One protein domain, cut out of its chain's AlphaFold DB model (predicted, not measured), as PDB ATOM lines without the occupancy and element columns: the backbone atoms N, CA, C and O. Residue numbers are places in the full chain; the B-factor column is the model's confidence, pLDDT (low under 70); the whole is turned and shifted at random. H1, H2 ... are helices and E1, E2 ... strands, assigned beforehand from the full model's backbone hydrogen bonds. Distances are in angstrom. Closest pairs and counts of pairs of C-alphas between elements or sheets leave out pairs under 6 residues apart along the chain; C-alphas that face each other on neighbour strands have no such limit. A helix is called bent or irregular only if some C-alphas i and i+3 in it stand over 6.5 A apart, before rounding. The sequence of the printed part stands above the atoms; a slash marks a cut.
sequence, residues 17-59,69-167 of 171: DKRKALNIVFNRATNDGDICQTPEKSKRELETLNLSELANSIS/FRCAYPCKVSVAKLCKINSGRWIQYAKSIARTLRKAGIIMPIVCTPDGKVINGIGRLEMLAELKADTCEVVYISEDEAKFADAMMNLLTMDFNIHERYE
ATOM      1  N   ASP A  17     150.819 219.937 111.500       89.06
ATOM      2  CA  ASP A  17     152.141 219.588 110.972       89.06
ATOM      3  C   ASP A  17     153.203 219.564 112.070       89.06
ATOM      4  O   ASP A  17     154.001 218.630 112.159       89.06
ATOM      5  N   LYS A  18     153.136 220.523 113.002       88.62
ATOM      6  CA  LYS A  18     153.997 220.538 114.189       88.62
ATOM      7  C   LYS A  18     153.755 219.310 115.068       88.62
ATOM      8  O   LYS A  18     154.713 218.735 115.576       88.62
ATOM      9  N   ARG A  19     152.496 218.878 115.225       88.69
ATOM     10  CA  ARG A  19     152.150 217.651 115.968       88.69
ATOM     11  C   ARG A  19     152.698 216.398 115.291       88.69
ATOM     12  O   ARG A  19     153.295 215.571 115.972       88.69
ATOM     13  N   LYS A  20     152.538 216.264 113.969       86.88
ATOM     14  CA  LYS A  20     153.074 215.128 113.200       86.88
ATOM     15  C   LYS A  20     154.595 215.035 113.332       86.88
ATOM     16  O   LYS A  20     155.105 213.981 113.700       86.88
ATOM     17  N   ALA A  21     155.300 216.147 113.118       86.31
ATOM     18  CA  ALA A  21     156.753 216.201 113.258       86.31
ATOM     19  C   ALA A  21     157.204 215.859 114.688       86.31
ATOM     20  O   ALA A  21     158.129 215.071 114.882       86.31
ATOM     21  N   LEU A  22     156.518 216.399 115.702       87.62
ATOM     22  CA  LEU A  22     156.840 216.121 117.098       87.62
ATOM     23  C   LEU A  22     156.610 214.655 117.477       87.62
ATOM     24  O   LEU A  22     157.406 214.118 118.235       87.62
ATOM     25  N   ASN A  23     155.583 213.995 116.938       84.88
ATOM     26  CA  ASN A  23     155.342 212.570 117.183       84.88
ATOM     27  C   ASN A  23     156.482 211.690 116.654       84.88
ATOM     28  O   ASN A  23     156.881 210.740 117.323       84.88
ATOM     29  N   ILE A  24     157.047 212.026 115.490       81.44
ATOM     30  CA  ILE A  24     158.216 211.318 114.939       81.44
ATOM     31  C   ILE A  24     159.414 211.476 115.880       81.44
ATOM     32  O   ILE A  24     160.045 210.498 116.275       81.44
ATOM     33  N   VAL A  25     159.690 212.718 116.288       83.38
ATOM     34  CA  VAL A  25     160.765 213.041 117.236       83.38
ATOM     35  C   VAL A  25     160.540 212.332 118.570       83.38
ATOM     36  O   VAL A  25     161.492 211.814 119.142       83.38
ATOM     37  N   PHE A  26     159.299 212.281 119.060       84.25
ATOM     38  CA  PHE A  26     158.937 211.640 120.320       84.25
ATOM     39  C   PHE A  26     159.280 210.157 120.306       84.25
ATOM     40  O   PHE A  26     160.030 209.718 121.172       84.25
ATOM     41  N   ASN A  27     158.841 209.433 119.274       78.38
ATOM     42  CA  ASN A  27     159.133 208.007 119.118       78.38
ATOM     43  C   ASN A  27     160.638 207.714 119.103       78.38
ATOM     44  O   ASN A  27     161.051 206.651 119.548       78.38
ATOM     45  N   ARG A  28     161.454 208.652 118.606       77.56
ATOM     46  CA  ARG A  28     162.909 208.499 118.537       77.56
ATOM     47  C   ARG A  28     163.622 208.920 119.826       77.56
ATOM     48  O   ARG A  28     164.569 208.260 120.225       77.56
ATOM     49  N   ALA A  29     163.188 209.997 120.489       78.00
ATOM     50  CA  ALA A  29     163.834 210.510 121.708       78.00
ATOM     51  C   ALA A  29     163.468 209.751 122.985       78.00
ATOM     52  O   ALA A  29     164.095 209.974 124.024       78.00
ATOM     53  N   THR A  30     162.444 208.901 122.946       79.56
ATOM     54  CA  THR A  30     162.150 207.984 124.050       79.56
ATOM     55  C   THR A  30     163.162 206.845 124.144       79.56
ATOM     56  O   THR A  30     163.305 206.275 125.221       79.56
ATOM     57  N   ASN A  31     163.898 206.551 123.067       84.75
ATOM     58  CA  ASN A  31     164.973 205.563 123.054       84.75
ATOM     59  C   ASN A  31     166.339 206.264 123.163       84.75
ATOM     60  O   ASN A  31     166.567 207.294 122.527       84.75
ATOM     61  N   ASP A  32     167.286 205.678 123.897       85.94
ATOM     62  CA  ASP A  32     168.691 206.115 123.889       85.94
ATOM     63  C   ASP A  32     169.457 205.513 122.698       85.94
ATOM     64  O   ASP A  32     170.535 204.937 122.835       85.94
ATOM     65  N   GLY A  33     168.876 205.625 121.506       81.62
ATOM     66  CA  GLY A  33     169.474 205.106 120.287       81.62
ATOM     67  C   GLY A  33     170.591 205.984 119.748       81.62
ATOM     68  O   GLY A  33     170.539 207.210 119.854       81.62
ATOM     69  N   ASP A  34     171.584 205.365 119.114       79.56
ATOM     70  CA  ASP A  34     172.560 206.080 118.290       79.56
ATOM     71  C   ASP A  34     172.071 206.212 116.834       79.56
ATOM     72  O   ASP A  34     171.171 205.498 116.383       79.56
ATOM     73  N   ILE A  35     172.687 207.111 116.064       77.56
ATOM     74  CA  ILE A  35     172.371 207.355 114.653       77.56
ATOM     75  C   ILE A  35     172.514 206.092 113.789       77.56
ATOM     76  O   ILE A  35     171.797 205.931 112.807       77.56
ATOM     77  N   CYS A  36     173.402 205.171 114.175       77.25
ATOM     78  CA  CYS A  36     173.631 203.905 113.479       77.25
ATOM     79  C   CYS A  36     172.758 202.740 113.982       77.25
ATOM     80  O   CYS A  36     172.927 201.606 113.502       77.25
ATOM     81  N   GLN A  37     171.878 202.979 114.961       76.94
ATOM     82  CA  GLN A  37     170.934 201.977 115.448       76.94
ATOM     83  C   GLN A  37     169.781 201.849 114.449       76.94
ATOM     84  O   GLN A  37     168.997 202.784 114.274       76.94
ATOM     85  N   THR A  38     169.696 200.686 113.800       80.19
ATOM     86  CA  THR A  38     168.636 200.353 112.839       80.19
ATOM     87  C   THR A  38     167.593 199.428 113.477       80.19
ATOM     88  O   THR A  38     167.904 198.749 114.472       80.19
ATOM     89  N   PRO A  39     166.372 199.353 112.920       79.12
ATOM     90  CA  PRO A  39     165.354 198.412 113.380       79.12
ATOM     91  C   PRO A  39     165.836 196.956 113.359       79.12
ATOM     92  O   PRO A  39     165.566 196.210 114.294       79.12
ATOM     93  N   GLU A  40     166.616 196.549 112.354       83.50
ATOM     94  CA  GLU A  40     167.128 195.177 112.230       83.50
ATOM     95  C   GLU A  40     168.138 194.845 113.327       83.50
ATOM     96  O   GLU A  40     168.101 193.746 113.878       83.50
ATOM     97  N   LYS A  41     169.039 195.780 113.661       84.38
ATOM     98  CA  LYS A  41     169.999 195.586 114.759       84.38
ATOM     99  C   LYS A  41     169.271 195.465 116.094       84.38
ATOM    100  O   LYS A  41     169.533 194.524 116.836       84.38
ATOM    101  N   SER A  42     168.324 196.369 116.344       85.44
ATOM    102  CA  SER A  42     167.528 196.380 117.577       85.44
ATOM    103  C   SER A  42     166.690 195.108 117.705       85.44
ATOM    104  O   SER A  42     166.649 194.503 118.770       85.44
ATOM    105  N   LYS A  43     166.090 194.647 116.599       86.19
ATOM    106  CA  LYS A  43     165.350 193.384 116.535       86.19
ATOM    107  C   LYS A  43     166.244 192.188 116.853       86.19
ATOM    108  O   LYS A  43     165.864 191.380 117.689       86.19
ATOM    109  N   ARG A  44     167.422 192.083 116.228       88.25
ATOM    110  CA  ARG A  44     168.359 190.978 116.495       88.25
ATOM    111  C   ARG A  44     168.770 190.936 117.959       88.25
ATOM    112  O   ARG A  44     168.787 189.867 118.547       88.25
ATOM    113  N   GLU A  45     169.085 192.088 118.541       88.81
ATOM    114  CA  GLU A  45     169.434 192.183 119.959       88.81
ATOM    115  C   GLU A  45     168.261 191.757 120.849       88.81
ATOM    116  O   GLU A  45     168.433 190.921 121.734       88.81
ATOM    117  N   LEU A  46     167.052 192.235 120.548       87.94
ATOM    118  CA  LEU A  46     165.832 191.868 121.260       87.94
ATOM    119  C   LEU A  46     165.529 190.360 121.170       87.94
ATOM    120  O   LEU A  46     165.137 189.762 122.166       87.94
ATOM    121  N   GLU A  47     165.760 189.734 120.012       89.12
ATOM    122  CA  GLU A  47     165.593 188.288 119.790       89.12
ATOM    123  C   GLU A  47     166.581 187.438 120.602       89.12
ATOM    124  O   GLU A  47     166.297 186.274 120.880       89.12
ATOM    125  N   THR A  48     167.722 187.999 121.025       91.88
ATOM    126  CA  THR A  48     168.656 187.295 121.925       91.88
ATOM    127  C   THR A  48     168.215 187.298 123.391       91.88
ATOM    128  O   THR A  48     168.789 186.576 124.208       91.88
ATOM    129  N   LEU A  49     167.210 188.102 123.749       90.31
ATOM    130  CA  LEU A  49     166.741 188.256 125.121       90.31
ATOM    131  C   LEU A  49     165.529 187.364 125.396       90.31
ATOM    132  O   LEU A  49     164.538 187.385 124.670       90.31
ATOM    133  N   ASN A  50     165.550 186.647 126.522       92.50
ATOM    134  CA  ASN A  50     164.367 185.947 127.018       92.50
ATOM    135  C   ASN A  50     163.438 186.919 127.763       92.50
ATOM    136  O   ASN A  50     163.414 186.975 128.992       92.50
ATOM    137  N   LEU A  51     162.694 187.725 127.006       90.31
ATOM    138  CA  LEU A  51     161.821 188.766 127.561       90.31
ATOM    139  C   LEU A  51     160.738 188.207 128.484       90.31
ATOM    140  O   LEU A  51     160.401 188.854 129.468       90.31
ATOM    141  N   SER A  52     160.217 187.015 128.186       91.44
ATOM    142  CA  SER A  52     159.198 186.361 129.010       91.44
ATOM    143  C   SER A  52     159.739 186.004 130.392       91.44
ATOM    144  O   SER A  52     159.075 186.244 131.394       91.44
ATOM    145  N   GLU A  53     160.956 185.466 130.462       93.56
ATOM    146  CA  GLU A  53     161.613 185.157 131.735       93.56
ATOM    147  C   GLU A  53     161.942 186.428 132.523       93.56
ATOM    148  O   GLU A  53     161.629 186.509 133.710       93.56
ATOM    149  N   LEU A  54     162.483 187.450 131.850       92.69
ATOM    150  CA  LEU A  54     162.748 188.750 132.469       92.69
ATOM    151  C   LEU A  54     161.462 189.375 133.027       92.69
ATOM    152  O   LEU A  54     161.453 189.825 134.168       92.69
ATOM    153  N   ALA A  55     160.362 189.350 132.272       91.88
ATOM    154  CA  ALA A  55     159.071 189.854 132.728       91.88
ATOM    155  C   ALA A  55     158.543 189.072 133.942       91.88
ATOM    156  O   ALA A  55     158.137 189.683 134.924       91.88
ATOM    157  N   ASN A  56     158.609 187.737 133.912       93.56
ATOM    158  CA  ASN A  56     158.138 186.885 135.010       93.56
ATOM    159  C   ASN A  56     158.950 187.053 136.305       93.56
ATOM    160  O   ASN A  56     158.450 186.741 137.383       93.56
ATOM    161  N   SER A  57     160.196 187.523 136.208       91.75
ATOM    162  CA  SER A  57     161.039 187.816 137.374       91.75
ATOM    163  C   SER A  57     160.677 189.127 138.083       91.75
ATOM    164  O   SER A  57     161.082 189.346 139.224       91.75
ATOM    165  N   ILE A  58     159.893 189.996 137.438       93.19
ATOM    166  CA  ILE A  58     159.497 191.292 137.984       93.19
ATOM    167  C   ILE A  58     158.177 191.135 138.733       93.19
ATOM    168  O   ILE A  58     157.173 190.691 138.186       93.19
ATOM    169  N   SER A  59     158.172 191.537 140.002       91.38
ATOM    170  CA  SER A  59     156.948 191.549 140.804       91.38
ATOM    171  C   SER A  59     156.004 192.663 140.361       91.38
ATOM    172  O   SER A  59     156.419 193.820 140.217       91.38
ATOM    173  N   PHE A  69     152.730 204.369 139.669       92.75
ATOM    174  CA  PHE A  69     152.819 205.646 138.951       92.75
ATOM    175  C   PHE A  69     154.173 206.350 139.126       92.75
ATOM    176  O   PHE A  69     154.221 207.574 139.250       92.75
ATOM    177  N   ARG A  70     155.287 205.605 139.104       91.88
ATOM    178  CA  ARG A  70     156.646 206.135 139.349       91.88
ATOM    179  C   ARG A  70     156.971 207.404 138.559       91.88
ATOM    180  O   ARG A  70     157.503 208.360 139.117       91.88
ATOM    181  N   CYS A  71     156.590 207.451 137.284       90.62
ATOM    182  CA  CYS A  71     156.830 208.604 136.412       90.62
ATOM    183  C   CYS A  71     156.101 209.888 136.844       90.62
ATOM    184  O   CYS A  71     156.517 210.968 136.440       90.62
ATOM    185  N   ALA A  72     155.042 209.792 137.655       92.12
ATOM    186  CA  ALA A  72     154.348 210.948 138.225       92.12
ATOM    187  C   ALA A  72     155.014 211.474 139.510       92.12
ATOM    188  O   ALA A  72     154.705 212.581 139.949       92.12
ATOM    189  N   TYR A  73     155.930 210.702 140.105       92.94
ATOM    190  CA  TYR A  73     156.607 211.031 141.360       92.94
ATOM    191  C   TYR A  73     158.136 210.905 141.241       92.94
ATOM    192  O   TYR A  73     158.750 210.160 142.009       92.94
ATOM    193  N   PRO A  74     158.783 211.608 140.291       95.25
ATOM    194  CA  PRO A  74     160.226 211.521 140.132       95.25
ATOM    195  C   PRO A  74     160.972 212.156 141.312       95.25
ATOM    196  O   PRO A  74     160.531 213.130 141.928       95.25
ATOM    197  N   CYS A  75     162.161 211.637 141.594       96.12
ATOM    198  CA  CYS A  75     163.105 212.225 142.531       96.12
ATOM    199  C   CYS A  75     163.921 213.328 141.846       96.12
ATOM    200  O   CYS A  75     164.351 213.172 140.704       96.12
ATOM    201  N   LYS A  76     164.204 214.425 142.558       97.56
ATOM    202  CA  LYS A  76     165.172 215.432 142.099       97.56
ATOM    203  C   LYS A  76     166.583 215.001 142.475       97.56
ATOM    204  O   LYS A  76     166.875 214.806 143.652       97.56
ATOM    205  N   VAL A  77     167.458 214.878 141.485       98.00
ATOM    206  CA  VAL A  77     168.830 214.385 141.661       98.00
ATOM    207  C   VAL A  77     169.816 215.354 141.021       98.00
ATOM    208  O   VAL A  77     169.505 215.982 140.014       98.00
ATOM    209  N   SER A  78     171.011 215.487 141.602       98.38
ATOM    210  CA  SER A  78     172.082 216.315 141.037       98.38
ATOM    211  C   SER A  78     172.530 215.798 139.668       98.38
ATOM    212  O   SER A  78     172.944 214.640 139.539       98.38
ATOM    213  N   VAL A  79     172.530 216.686 138.670       98.31
ATOM    214  CA  VAL A  79     173.023 216.387 137.316       98.31
ATOM    215  C   VAL A  79     174.506 216.034 137.358       98.31
ATOM    216  O   VAL A  79     174.904 215.000 136.831       98.31
ATOM    217  N   ALA A  80     175.320 216.827 138.062       97.81
ATOM    218  CA  ALA A  80     176.759 216.594 138.177       97.81
ATOM    219  C   ALA A  80     177.088 215.206 138.759       97.81
ATOM    220  O   ALA A  80     177.978 214.516 138.256       97.81
ATOM    221  N   LYS A  81     176.338 214.764 139.782       97.81
ATOM    222  CA  LYS A  81     176.503 213.429 140.380       97.81
ATOM    223  C   LYS A  81     176.222 212.324 139.361       97.81
ATOM    224  O   LYS A  81     177.044 211.422 139.207       97.81
ATOM    225  N   LEU A  82     175.092 212.393 138.657       97.69
ATOM    226  CA  LEU A  82     174.728 211.380 137.662       97.69
ATOM    227  C   LEU A  82     175.670 211.382 136.462       97.69
ATOM    228  O   LEU A  82     176.010 210.309 135.959       97.69
ATOM    229  N   CYS A  83     176.139 212.555 136.031       97.81
ATOM    230  CA  CYS A  83     177.115 212.654 134.955       97.81
ATOM    231  C   CYS A  83     178.430 211.961 135.306       97.81
ATOM    232  O   CYS A  83     179.004 211.283 134.459       97.81
ATOM    233  N   LYS A  84     178.878 212.081 136.561       97.75
ATOM    234  CA  LYS A  84     180.070 211.380 137.044       97.75
ATOM    235  C   LYS A  84     179.899 209.859 136.990       97.75
ATOM    236  O   LYS A  84     180.813 209.176 136.547       97.75
ATOM    237  N   ILE A  85     178.741 209.342 137.410       97.81
ATOM    238  CA  ILE A  85     178.443 207.897 137.409       97.81
ATOM    239  C   ILE A  85     178.386 207.338 135.979       97.81
ATOM    240  O   ILE A  85     178.851 206.233 135.725       97.81
ATOM    241  N   ASN A  86     177.852 208.113 135.030       97.38
ATOM    242  CA  ASN A  86     177.592 207.664 133.657       97.38
ATOM    243  C   ASN A  86     178.614 208.173 132.631       97.38
ATOM    244  O   ASN A  86     178.346 208.169 131.428       97.38
ATOM    245  N   SER A  87     179.781 208.619 133.095       95.31
ATOM    246  CA  SER A  87     180.832 209.164 132.238       95.31
ATOM    247  C   SER A  87     181.228 208.183 131.129       95.31
ATOM    248  O   SER A  87     181.447 207.001 131.378       95.31
ATOM    249  N   GLY A  88     181.342 208.687 129.897       92.88
ATOM    250  CA  GLY A  88     181.764 207.905 128.730       92.88
ATOM    251  C   GLY A  88     180.640 207.171 127.992       92.88
ATOM    252  O   GLY A  88     180.906 206.557 126.968       92.88
ATOM    253  N   ARG A  89     179.386 207.264 128.455       92.00
ATOM    254  CA  ARG A  89     178.210 206.624 127.823       92.00
ATOM    255  C   ARG A  89     177.396 207.587 126.945       92.00
ATOM    256  O   ARG A  89     176.203 207.391 126.746       92.00
ATOM    257  N   TRP A  90     178.014 208.670 126.481       94.38
ATOM    258  CA  TRP A  90     177.324 209.781 125.822       94.38
ATOM    259  C   TRP A  90     176.891 209.440 124.399       94.38
ATOM    260  O   TRP A  90     177.691 208.948 123.605       94.38
ATOM    261  N   ILE A  91     175.643 209.775 124.066       91.50
ATOM    262  CA  ILE A  91     175.052 209.532 122.749       91.50
ATOM    263  C   ILE A  91     174.576 210.874 122.191       91.50
ATOM    264  O   ILE A  91     173.499 211.375 122.528       91.50
ATOM    265  N   GLN A  92     175.397 211.464 121.316       90.19
ATOM    266  CA  GLN A  92     175.161 212.808 120.775       90.19
ATOM    267  C   GLN A  92     173.818 212.918 120.044       90.19
ATOM    268  O   GLN A  92     173.126 213.934 120.152       90.19
ATOM    269  N   TYR A  93     173.431 211.858 119.328       88.31
ATOM    270  CA  TYR A  93     172.147 211.790 118.640       88.31
ATOM    271  C   TYR A  93     170.981 211.874 119.635       88.31
ATOM    272  O   TYR A  93     170.165 212.791 119.532       88.31
ATOM    273  N   ALA A  94     170.963 211.028 120.672       90.00
ATOM    274  CA  ALA A  94     169.946 211.057 121.725       90.00
ATOM    275  C   ALA A  94     169.852 212.433 122.414       90.00
ATOM    276  O   ALA A  94     168.750 212.938 122.650       90.00
ATOM    277  N   LYS A  95     170.988 213.101 122.672       93.06
ATOM    278  CA  LYS A  95     171.006 214.475 123.210       93.06
ATOM    279  C   LYS A  95     170.284 215.470 122.298       93.06
ATOM    280  O   LYS A  95     169.504 216.299 122.779       93.06
ATOM    281  N   SER A  96     170.559 215.427 120.995       90.00
ATOM    282  CA  SER A  96     169.965 216.352 120.023       90.00
ATOM    283  C   SER A  96     168.438 216.244 120.009       90.00
ATOM    284  O   SER A  96     167.731 217.251 120.098       90.00
ATOM    285  N   ILE A  97     167.912 215.019 120.000       87.88
ATOM    286  CA  ILE A  97     166.463 214.784 119.961       87.88
ATOM    287  C   ILE A  97     165.812 215.133 121.303       87.88
ATOM    288  O   ILE A  97     164.756 215.774 121.323       87.88
ATOM    289  N   ALA A  98     166.469 214.821 122.427       92.06
ATOM    290  CA  ALA A  98     166.020 215.240 123.755       92.06
ATOM    291  C   ALA A  98     165.840 216.767 123.845       92.06
ATOM    292  O   ALA A  98     164.856 217.251 124.413       92.06
ATOM    293  N   ARG A  99     166.740 217.538 123.221       92.38
ATOM    294  CA  ARG A  99     166.630 219.002 123.142       92.38
ATOM    295  C   ARG A  99     165.407 219.456 122.358       92.38
ATOM    296  O   ARG A  99     164.755 220.416 122.773       92.38
ATOM    297  N   THR A 100     165.087 218.787 121.254       90.50
ATOM    298  CA  THR A 100     163.892 219.090 120.455       90.50
ATOM    299  C   THR A 100     162.614 218.854 121.260       90.50
ATOM    300  O   THR A 100     161.765 219.746 121.308       90.50
ATOM    301  N   LEU A 101     162.507 217.727 121.973       89.62
ATOM    302  CA  LEU A 101     161.363 217.462 122.857       89.62
ATOM    303  C   LEU A 101     161.243 218.491 123.981       89.62
ATOM    304  O   LEU A 101     160.161 219.034 124.210       89.62
ATOM    305  N   ARG A 102     162.359 218.831 124.634       91.50
ATOM    306  CA  ARG A 102     162.365 219.839 125.698       91.50
ATOM    307  C   ARG A 102     161.891 221.203 125.197       91.50
ATOM    308  O   ARG A 102     161.121 221.863 125.888       91.50
ATOM    309  N   LYS A 103     162.314 221.627 123.999       90.62
ATOM    310  CA  LYS A 103     161.844 222.878 123.370       90.62
ATOM    311  C   LYS A 103     160.338 222.868 123.088       90.62
ATOM    312  O   LYS A 103     159.719 223.925 123.110       90.62
ATOM    313  N   ALA A 104     159.751 221.695 122.854       89.00
ATOM    314  CA  ALA A 104     158.307 221.527 122.715       89.00
ATOM    315  C   ALA A 104     157.557 221.487 124.064       89.00
ATOM    316  O   ALA A 104     156.343 221.303 124.078       89.00
ATOM    317  N   GLY A 105     158.258 221.659 125.191       89.31
ATOM    318  CA  GLY A 105     157.679 221.603 126.534       89.31
ATOM    319  C   GLY A 105     157.455 220.183 127.056       89.31
ATOM    320  O   GLY A 105     156.825 220.018 128.096       89.31
ATOM    321  N   ILE A 106     157.965 219.158 126.364       89.69
ATOM    322  CA  ILE A 106     157.865 217.765 126.800       89.69
ATOM    323  C   ILE A 106     159.047 217.461 127.719       89.69
ATOM    324  O   ILE A 106     160.207 217.493 127.303       89.69
ATOM    325  N   ILE A 107     158.741 217.167 128.982       89.00
ATOM    326  CA  ILE A 107     159.718 216.808 130.011       89.00
ATOM    327  C   ILE A 107     159.445 215.364 130.419       89.00
ATOM    328  O   ILE A 107     158.319 215.015 130.759       89.00
ATOM    329  N   MET A 108     160.475 214.525 130.348       90.56
ATOM    330  CA  MET A 108     160.396 213.111 130.709       90.56
ATOM    331  C   MET A 108     161.519 212.774 131.690       90.56
ATOM    332  O   MET A 108     162.672 213.122 131.400       90.56
ATOM    333  N   PRO A 109     161.227 212.070 132.795       94.62
ATOM    334  CA  PRO A 109     162.228 211.734 133.799       94.62
ATOM    335  C   PRO A 109     163.242 210.720 133.263       94.62
ATOM    336  O   PRO A 109     162.915 209.871 132.433       94.62
ATOM    337  N   ILE A 110     164.478 210.806 133.743       96.94
ATOM    338  CA  ILE A 110     165.540 209.837 133.449       96.94
ATOM    339  C   ILE A 110     165.272 208.570 134.266       96.94
ATOM    340  O   ILE A 110     164.908 208.665 135.435       96.94
ATOM    341  N   VAL A 111     165.474 207.390 133.688       97.50
ATOM    342  CA  VAL A 111     165.328 206.120 134.407       97.50
ATOM    343  C   VAL A 111     166.700 205.606 134.820       97.50
ATOM    344  O   VAL A 111     167.588 205.456 133.978       97.50
ATOM    345  N   CYS A 112     166.875 205.349 136.115       97.94
ATOM    346  CA  CYS A 112     168.129 204.871 136.694       97.94
ATOM    347  C   CYS A 112     167.917 203.634 137.569       97.94
ATOM    348  O   CYS A 112     166.873 203.476 138.199       97.94
ATOM    349  N   THR A 113     168.950 202.811 137.683       97.75
ATOM    350  CA  THR A 113     169.119 201.863 138.796       97.75
ATOM    351  C   THR A 113     169.445 202.607 140.100       97.75
ATOM    352  O   THR A 113     169.790 203.799 140.059       97.75
ATOM    353  N   PRO A 114     169.350 201.960 141.280       96.56
ATOM    354  CA  PRO A 114     169.540 202.626 142.572       96.56
ATOM    355  C   PRO A 114     170.944 203.223 142.761       96.56
ATOM    356  O   PRO A 114     171.102 204.231 143.452       96.56
ATOM    357  N   ASP A 115     171.958 202.648 142.110       96.62
ATOM    358  CA  ASP A 115     173.337 203.156 142.087       96.62
ATOM    359  C   ASP A 115     173.521 204.408 141.200       96.62
ATOM    360  O   ASP A 115     174.561 205.068 141.250       96.62
ATOM    361  N   GLY A 116     172.497 204.787 140.428       96.69
ATOM    362  CA  GLY A 116     172.494 205.949 139.544       96.69
ATOM    363  C   GLY A 116     173.001 205.672 138.130       96.69
ATOM    364  O   GLY A 116     173.207 206.627 137.372       96.69
ATOM    365  N   LYS A 117     173.199 204.406 137.742       97.50
ATOM    366  CA  LYS A 117     173.432 204.062 136.338       97.50
ATOM    367  C   LYS A 117     172.153 204.324 135.536       97.50
ATOM    368  O   LYS A 117     171.070 203.836 135.844       97.50
ATOM    369  N   VAL A 118     172.283 205.125 134.484       97.56
ATOM    370  CA  VAL A 118     171.174 205.453 133.584       97.56
ATOM    371  C   VAL A 118     170.877 204.244 132.706       97.56
ATOM    372  O   VAL A 118     171.783 203.694 132.064       97.56
ATOM    373  N   ILE A 119     169.602 203.863 132.698       96.69
ATOM    374  CA  ILE A 119     169.025 202.830 131.836       96.69
ATOM    375  C   ILE A 119     168.335 203.477 130.636       96.69
ATOM    376  O   ILE A 119     168.491 203.009 129.518       96.69
ATOM    377  N   ASN A 120     167.626 204.588 130.840       95.38
ATOM    378  CA  ASN A 120     167.004 205.335 129.750       95.38
ATOM    379  C   ASN A 120     167.016 206.845 130.033       95.38
ATOM    380  O   ASN A 120     166.762 207.292 131.154       95.38
ATOM    381  N   GLY A 121     167.285 207.648 129.008       95.12
ATOM    382  CA  GLY A 121     167.420 209.096 129.089       95.12
ATOM    383  C   GLY A 121     168.847 209.611 129.232       95.12
ATOM    384  O   GLY A 121     169.027 210.709 129.764       95.12
ATOM    385  N   ILE A 122     169.861 208.897 128.738       96.12
ATOM    386  CA  ILE A 122     171.248 209.380 128.763       96.12
ATOM    387  C   ILE A 122     171.410 210.680 127.968       96.12
ATOM    388  O   ILE A 122     172.073 211.610 128.429       96.12
ATOM    389  N   GLY A 123     170.712 210.807 126.833       94.88
ATOM    390  CA  GLY A 123     170.697 212.040 126.044       94.88
ATOM    391  C   GLY A 123     170.044 213.211 126.785       94.88
ATOM    392  O   GLY A 123     170.482 214.356 126.664       94.88
ATOM    393  N   ARG A 124     169.029 212.932 127.617       95.75
ATOM    394  CA  ARG A 124     168.386 213.938 128.482       95.75
ATOM    395  C   ARG A 124     169.329 214.398 129.588       95.75
ATOM    396  O   ARG A 124     169.387 215.597 129.853       95.75
ATOM    397  N   LEU A 125     170.088 213.481 130.191       97.19
ATOM    398  CA  LEU A 125     171.107 213.821 131.183       97.19
ATOM    399  C   LEU A 125     172.201 214.706 130.574       97.19
ATOM    400  O   LEU A 125     172.502 215.764 131.122       97.19
ATOM    401  N   GLU A 126     172.752 214.308 129.424       96.25
ATOM    402  CA  GLU A 126     173.800 215.072 128.737       96.25
ATOM    403  C   GLU A 126     173.305 216.470 128.335       96.25
ATOM    404  O   GLU A 126     173.985 217.471 128.564       96.25
ATOM    405  N   MET A 127     172.081 216.565 127.806       96.00
ATOM    406  CA  MET A 127     171.439 217.845 127.496       96.00
ATOM    407  C   MET A 127     171.332 218.741 128.737       96.00
ATOM    408  O   MET A 127     171.628 219.931 128.654       96.00
ATOM    409  N   LEU A 128     170.887 218.205 129.877       97.12
ATOM    410  CA  LEU A 128     170.741 218.983 131.111       97.12
ATOM    411  C   LEU A 128     172.092 219.459 131.650       97.12
ATOM    412  O   LEU A 128     172.187 220.593 132.118       97.12
ATOM    413  N   ALA A 129     173.137 218.639 131.521       96.75
ATOM    414  CA  ALA A 129     174.499 219.025 131.869       96.75
ATOM    415  C   ALA A 129     175.013 220.176 130.990       96.75
ATOM    416  O   ALA A 129     175.562 221.147 131.506       96.75
ATOM    417  N   GLU A 130     174.770 220.120 129.676       95.81
ATOM    418  CA  GLU A 130     175.142 221.195 128.743       95.81
ATOM    419  C   GLU A 130     174.389 222.503 129.045       95.81
ATOM    420  O   GLU A 130     174.947 223.595 128.946       95.81
ATOM    421  N   LEU A 131     173.132 222.391 129.483       95.62
ATOM    422  CA  LEU A 131     172.322 223.519 129.948       95.62
ATOM    423  C   LEU A 131     172.703 224.014 131.354       95.62
ATOM    424  O   LEU A 131     172.066 224.946 131.841       95.62
ATOM    425  N   LYS A 132     173.715 223.416 131.998       96.75
ATOM    426  CA  LYS A 132     174.156 223.734 133.366       96.75
ATOM    427  C   LYS A 132     173.017 223.665 134.392       96.75
ATOM    428  O   LYS A 132     172.959 224.470 135.313       96.75
ATOM    429  N   ALA A 133     172.093 222.720 134.216       97.56
ATOM    430  CA  ALA A 133     171.046 222.480 135.199       97.56
ATOM    431  C   ALA A 133     171.640 221.820 136.453       97.56
ATOM    432  O   ALA A 133     172.404 220.862 136.344       97.56
ATOM    433  N   ASP A 134     171.245 222.284 137.639       97.81
ATOM    434  CA  ASP A 134     171.729 221.711 138.903       97.81
ATOM    435  C   ASP A 134     171.131 220.325 139.166       97.81
ATOM    436  O   ASP A 134     171.809 219.404 139.634       97.81
ATOM    437  N   THR A 135     169.842 220.174 138.845       98.06
ATOM    438  CA  THR A 135     169.057 218.972 139.141       98.06
ATOM    439  C   THR A 135     168.238 218.490 137.952       98.06
ATOM    440  O   THR A 135     167.765 219.292 137.147       98.06
ATOM    441  N   CYS A 136     168.001 217.184 137.900       97.06
ATOM    442  CA  CYS A 136     167.100 216.520 136.967       97.06
ATOM    443  C   CYS A 136     166.079 215.642 137.703       97.06
ATOM    444  O   CYS A 136     166.246 215.321 138.881       97.06
ATOM    445  N   GLU A 137     165.015 215.270 136.993       97.06
ATOM    446  CA  GLU A 137     163.993 214.337 137.469       97.06
ATOM    447  C   GLU A 137     164.384 212.903 137.118       97.06
ATOM    448  O   GLU A 137     164.678 212.604 135.957       97.06
ATOM    449  N   VAL A 138     164.384 212.029 138.123       97.81
ATOM    450  CA  VAL A 138     164.801 210.631 138.013       97.81
ATOM    451  C   VAL A 138     163.733 209.704 138.570       97.81
ATOM    452  O   VAL A 138     163.205 209.926 139.658       97.81
ATOM    453  N   VAL A 139     163.460 208.632 137.841       97.19
ATOM    454  CA  VAL A 139     162.720 207.469 138.320       97.19
ATOM    455  C   VAL A 139     163.710 206.345 138.574       97.19
ATOM    456  O   VAL A 139     164.500 205.999 137.694       97.19
ATOM    457  N   TYR A 140     163.645 205.767 139.769       97.00
ATOM    458  CA  TYR A 140     164.441 204.602 140.119       97.00
ATOM    459  C   TYR A 140     163.678 203.301 139.845       97.00
ATOM    460  O   TYR A 140     162.486 203.173 140.151       97.00
ATOM    461  N   ILE A 141     164.386 202.342 139.261       96.00
ATOM    462  CA  ILE A 141     163.946 200.960 139.060       96.00
ATOM    463  C   ILE A 141     164.892 200.013 139.793       96.00
ATOM    464  O   ILE A 141     166.020 200.398 140.103       96.00
ATOM    465  N   SER A 142     164.434 198.805 140.118       94.69
ATOM    466  CA  SER A 142     165.304 197.794 140.724       94.69
ATOM    467  C   SER A 142     166.326 197.265 139.712       94.69
ATOM    468  O   SER A 142     166.174 197.433 138.501       94.69
ATOM    469  N   GLU A 143     167.366 196.596 140.208       92.00
ATOM    470  CA  GLU A 143     168.335 195.903 139.347       92.00
ATOM    471  C   GLU A 143     167.665 194.800 138.512       92.00
ATOM    472  O   GLU A 143     167.959 194.658 137.325       92.00
ATOM    473  N   ASP A 144     166.695 194.087 139.092       90.81
ATOM    474  CA  ASP A 144     165.925 193.044 138.398       90.81
ATOM    475  C   ASP A 144     165.091 193.625 137.243       90.81
ATOM    476  O   ASP A 144     164.983 193.035 136.169       90.81
ATOM    477  N   GLU A 145     164.546 194.831 137.435       94.38
ATOM    478  CA  GLU A 145     163.802 195.552 136.402       94.38
ATOM    479  C   GLU A 145     164.733 196.090 135.301       94.38
ATOM    480  O   GLU A 145     164.298 196.249 134.162       94.38
ATOM    481  N   ALA A 146     166.008 196.363 135.602       94.75
ATOM    482  CA  ALA A 146     166.898 197.145 134.745       94.75
ATOM    483  C   ALA A 146     167.103 196.547 133.352       94.75
ATOM    484  O   ALA A 146     167.021 197.268 132.359       94.75
ATOM    485  N   LYS A 147     167.335 195.232 133.256       93.06
ATOM    486  CA  LYS A 147     167.580 194.566 131.966       93.06
ATOM    487  C   LYS A 147     166.322 194.504 131.099       93.06
ATOM    488  O   LYS A 147     166.394 194.701 129.889       93.06
ATOM    489  N   PHE A 148     165.169 194.254 131.715       94.56
ATOM    490  CA  PHE A 148     163.883 194.285 131.020       94.56
ATOM    491  C   PHE A 148     163.542 195.704 130.552       94.56
ATOM    492  O   PHE A 148     163.162 195.917 129.403       94.56
ATOM    493  N   ALA A 149     163.728 196.682 131.436       94.19
ATOM    494  CA  ALA A 149     163.503 198.096 131.189       94.19
ATOM    495  C   ALA A 149     164.380 198.631 130.046       94.19
ATOM    496  O   ALA A 149     163.868 199.332 129.177       94.19
ATOM    497  N   ASP A 150     165.664 198.269 130.014       93.19
ATOM    498  CA  ASP A 150     166.593 198.617 128.934       93.19
ATOM    499  C   ASP A 150     166.098 198.090 127.581       93.19
ATOM    500  O   ASP A 150     165.942 198.852 126.626       93.19
ATOM    501  N   ALA A 151     165.727 196.808 127.522       91.44
ATOM    502  CA  ALA A 151     165.200 196.196 126.306       91.44
ATOM    503  C   ALA A 151     163.916 196.892 125.817       91.44
ATOM    504  O   ALA A 151     163.800 197.262 124.648       91.44
ATOM    505  N   MET A 152     162.966 197.127 126.723       91.06
ATOM    506  CA  MET A 152     161.680 197.742 126.386       91.06
ATOM    507  C   MET A 152     161.803 199.217 126.007       91.06
ATOM    508  O   MET A 152     161.059 199.687 125.152       91.06
ATOM    509  N   MET A 153     162.718 199.963 126.625       90.12
ATOM    510  CA  MET A 153     162.845 201.400 126.381       90.12
ATOM    511  C   MET A 153     163.871 201.761 125.315       90.12
ATOM    512  O   MET A 153     163.793 202.873 124.806       90.12
ATOM    513  N   ASN A 154     164.816 200.887 124.962       89.19
ATOM    514  CA  ASN A 154     165.886 201.219 124.012       89.19
ATOM    515  C   ASN A 154     165.920 200.324 122.762       89.19
ATOM    516  O   ASN A 154     166.451 200.762 121.739       89.19
ATOM    517  N   LEU A 155     165.342 199.115 122.802       86.31
ATOM    518  CA  LEU A 155     165.309 198.191 121.653       86.31
ATOM    519  C   LEU A 155     163.928 198.109 120.995       86.31
ATOM    520  O   LEU A 155     163.832 197.907 119.782       86.31
ATOM    521  N   LEU A 156     162.856 198.304 121.768       80.06
ATOM    522  CA  LEU A 156     161.501 198.412 121.233       80.06
ATOM    523  C   LEU A 156     161.274 199.821 120.667       80.06
ATOM    524  O   LEU A 156     160.738 200.718 121.317       80.06
ATOM    525  N   THR A 157     161.718 200.026 119.432       69.50
ATOM    526  CA  THR A 157     161.470 201.260 118.682       69.50
ATOM    527  C   THR A 157     160.202 201.135 117.840       69.50
ATOM    528  O   THR A 157     159.939 200.094 117.255       69.50
ATOM    529  N   MET A 158     159.406 202.201 117.735       61.16
ATOM    530  CA  MET A 158     158.270 202.259 116.797       61.16
ATOM    531  C   MET A 158     158.690 202.626 115.362       61.16
ATOM    532  O   MET A 158     157.840 202.775 114.485       61.16
ATOM    533  N   ASP A 159     159.991 202.766 115.110       59.75
ATOM    534  CA  ASP A 159     160.582 203.170 113.829       59.75
ATOM    535  C   ASP A 159     160.669 202.014 112.808       59.75
ATOM    536  O   ASP A 159     161.618 201.890 112.042       59.75
ATOM    537  N   PHE A 160     159.689 201.106 112.807       49.03
ATOM    538  CA  PHE A 160     159.707 199.940 111.918       49.03
ATOM    539  C   PHE A 160     159.345 200.268 110.469       49.03
ATOM    540  O   PHE A 160     159.451 199.386 109.622       49.03
ATOM    541  N   ASN A 161     158.888 201.492 110.166       49.69
ATOM    542  CA  ASN A 161     158.512 201.828 108.798       49.69
ATOM    543  C   ASN A 161     158.385 203.335 108.492       49.69
ATOM    544  O   ASN A 161     157.379 203.773 107.934       49.69
ATOM    545  N   ILE A 162     159.351 204.174 108.889       48.97
ATOM    546  CA  ILE A 162     159.342 205.582 108.443       48.97
ATOM    547  C   ILE A 162     159.638 205.683 106.937       48.97
ATOM    548  O   ILE A 162     159.072 206.542 106.262       48.97
ATOM    549  N   HIS A 163     160.460 204.780 106.391       49.34
ATOM    550  CA  HIS A 163     160.850 204.812 104.981       49.34
ATOM    551  C   HIS A 163     159.685 204.567 104.008       49.34
ATOM    552  O   HIS A 163     159.623 205.272 103.007       49.34
ATOM    553  N   GLU A 164     158.737 203.664 104.298       51.41
ATOM    554  CA  GLU A 164     157.595 203.428 103.394       51.41
ATOM    555  C   GLU A 164     156.382 204.318 103.722       51.41
ATOM    556  O   GLU A 164     155.595 204.632 102.836       51.41
ATOM    557  N   ARG A 165     156.201 204.773 104.976       49.22
ATOM    558  CA  ARG A 165     155.018 205.582 105.360       49.22
ATOM    559  C   ARG A 165     155.109 207.074 105.050       49.22
ATOM    560  O   ARG A 165     154.068 207.728 105.031       49.22
ATOM    561  N   TYR A 166     156.307 207.630 104.876       48.28
ATOM    562  CA  TYR A 166     156.496 209.074 104.667       48.28
ATOM    563  C   TYR A 166     156.931 209.439 103.245       48.28
ATOM    564  O   TYR A 166     157.216 210.610 103.000       48.28
ATOM    565  N   GLU A 167     156.935 208.489 102.303       50.88
ATOM    566  CA  GLU A 167     157.255 208.774 100.896       50.88
ATOM    567  C   GLU A 167     156.329 209.863 100.312       50.88
ATOM    568  O   GLU A 167     156.790 210.748  99.593       50.88
TER     569      GLU A 167
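Overview. This is residues 17 to 59 and 69 to 167 of the 171 residues of an uncharacterized protein of Coraliomargarita sp. CAG:312 (UniProt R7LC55). A small twisted sheet of four strands has helix H6 over one part of it and helix H7 over its E2 and E3 part, and further helices pack on these two away from the sheet. H5 crosses H6 and has H1 packed on it, while H2 and H3 pack on H7; the short last helix H8 touches no helix and has its centre farthest from the mean of the C-alphas. The printed part has 142 residues, with eight named helices and four named strands in the order H1 H2 H3 E1 H4 H5 E2 E3 H6 E4 H7 H8. The sheet runs E1 E4 E2 E3 and is mixed, and the class is mixed, helices and strands. The whole is compact, with a radius of gyration of the C-alphas of 15.4 A, and rounded, spanning 43 by 39 by 30 A.

Along the chain. H1 holds residues 17 to 29 and is 18.3 A long, beginning at C-alpha 17, (152.141, 219.588, 110.972). H2, residues 39 to 47, measures 12.0 A, and H3 is residues 51 to 56. After the cut come E1, residues 75 to 78, and H4, residues 79 to 85. H5, residues 92 to 103, measures 16.9 A. E2, residues 110 to 112, and E3, residues 118 to 120, form a hairpin. H6 is residues 122 to 130, 12.4 A long. E4, residues 135 to 140, measures 15.1 A and ends at C-alpha 140, (164.441, 204.602, 140.119). H7, residues 143 to 155, measures 18.1 A; it is irregular, but only just: C-alphas 144 and 147 are 6.8 A apart. H8 is residues 162 to 165, ending at C-alpha 165, (155.018, 205.582, 105.360).

Arrangement. From edge to edge of the sheet the strands' lines turn by 126 degrees. E4 has staggered pairing: its residues 135 to 138 pair with E1 and its residues 138 to 140 with E2. E1 and E4 are antiparallel, with N 75 and O 138 at 2.8 A, within hydrogen-bond range. E4 and E2 are parallel, with N 112 and O 139 at 2.9 A. E2 and E3 are antiparallel, with N 111 and O 120 at 2.8 A. H6 has a height over the sheet of 9.4 A and lies over E4, only just, with 3 of its C-alphas falling on that strand; it runs along the strands, at 5 degrees to E4 on the local plane. H7 has a height of 8.2 A and lies over E2 and E3, slantwise to the strands. H4 stands at the sheet's level, with a height of 3.0 A, and touches H6 at a steep tilt of 53 degrees, closest at the C-alphas of Val 79 and Ala 129, 6.2 A. H5 and H6 touch, closest at the C-alphas of Lys 95 and Gly 123, 3.7 A, about perpendicular at 72 degrees, only just. H1 touches H5, closest at the C-alphas of Ala 29 and Ile 97, 5.3 A. With residues 151 to 155 alone H7 touches H2, closest at the C-alphas of Leu 155 and Ser 42, 5.0 A. With residues 144 to 148 alone it touches H3, closest at the C-alphas of Phe 148 and Leu 54, 5.8 A. H1 and H7 are apart. In H1 to H6 every O i to N i+4 pair is within hydrogen-bond range, in H7 7 of 9 are, and H8 is too short for such a pair.

Size, cuts and confidence. The two C-alphas farthest apart are those of Asp 115 and Glu 167, 44.6 A. Residues 60 to 68 are not printed, and C-alphas 59 and 69 are 14.8 A apart across this cut. Of the links that are printed whole, none is long. The mean pLDDT of the printed part is 88.5, and residues 157 to 167 are under 70.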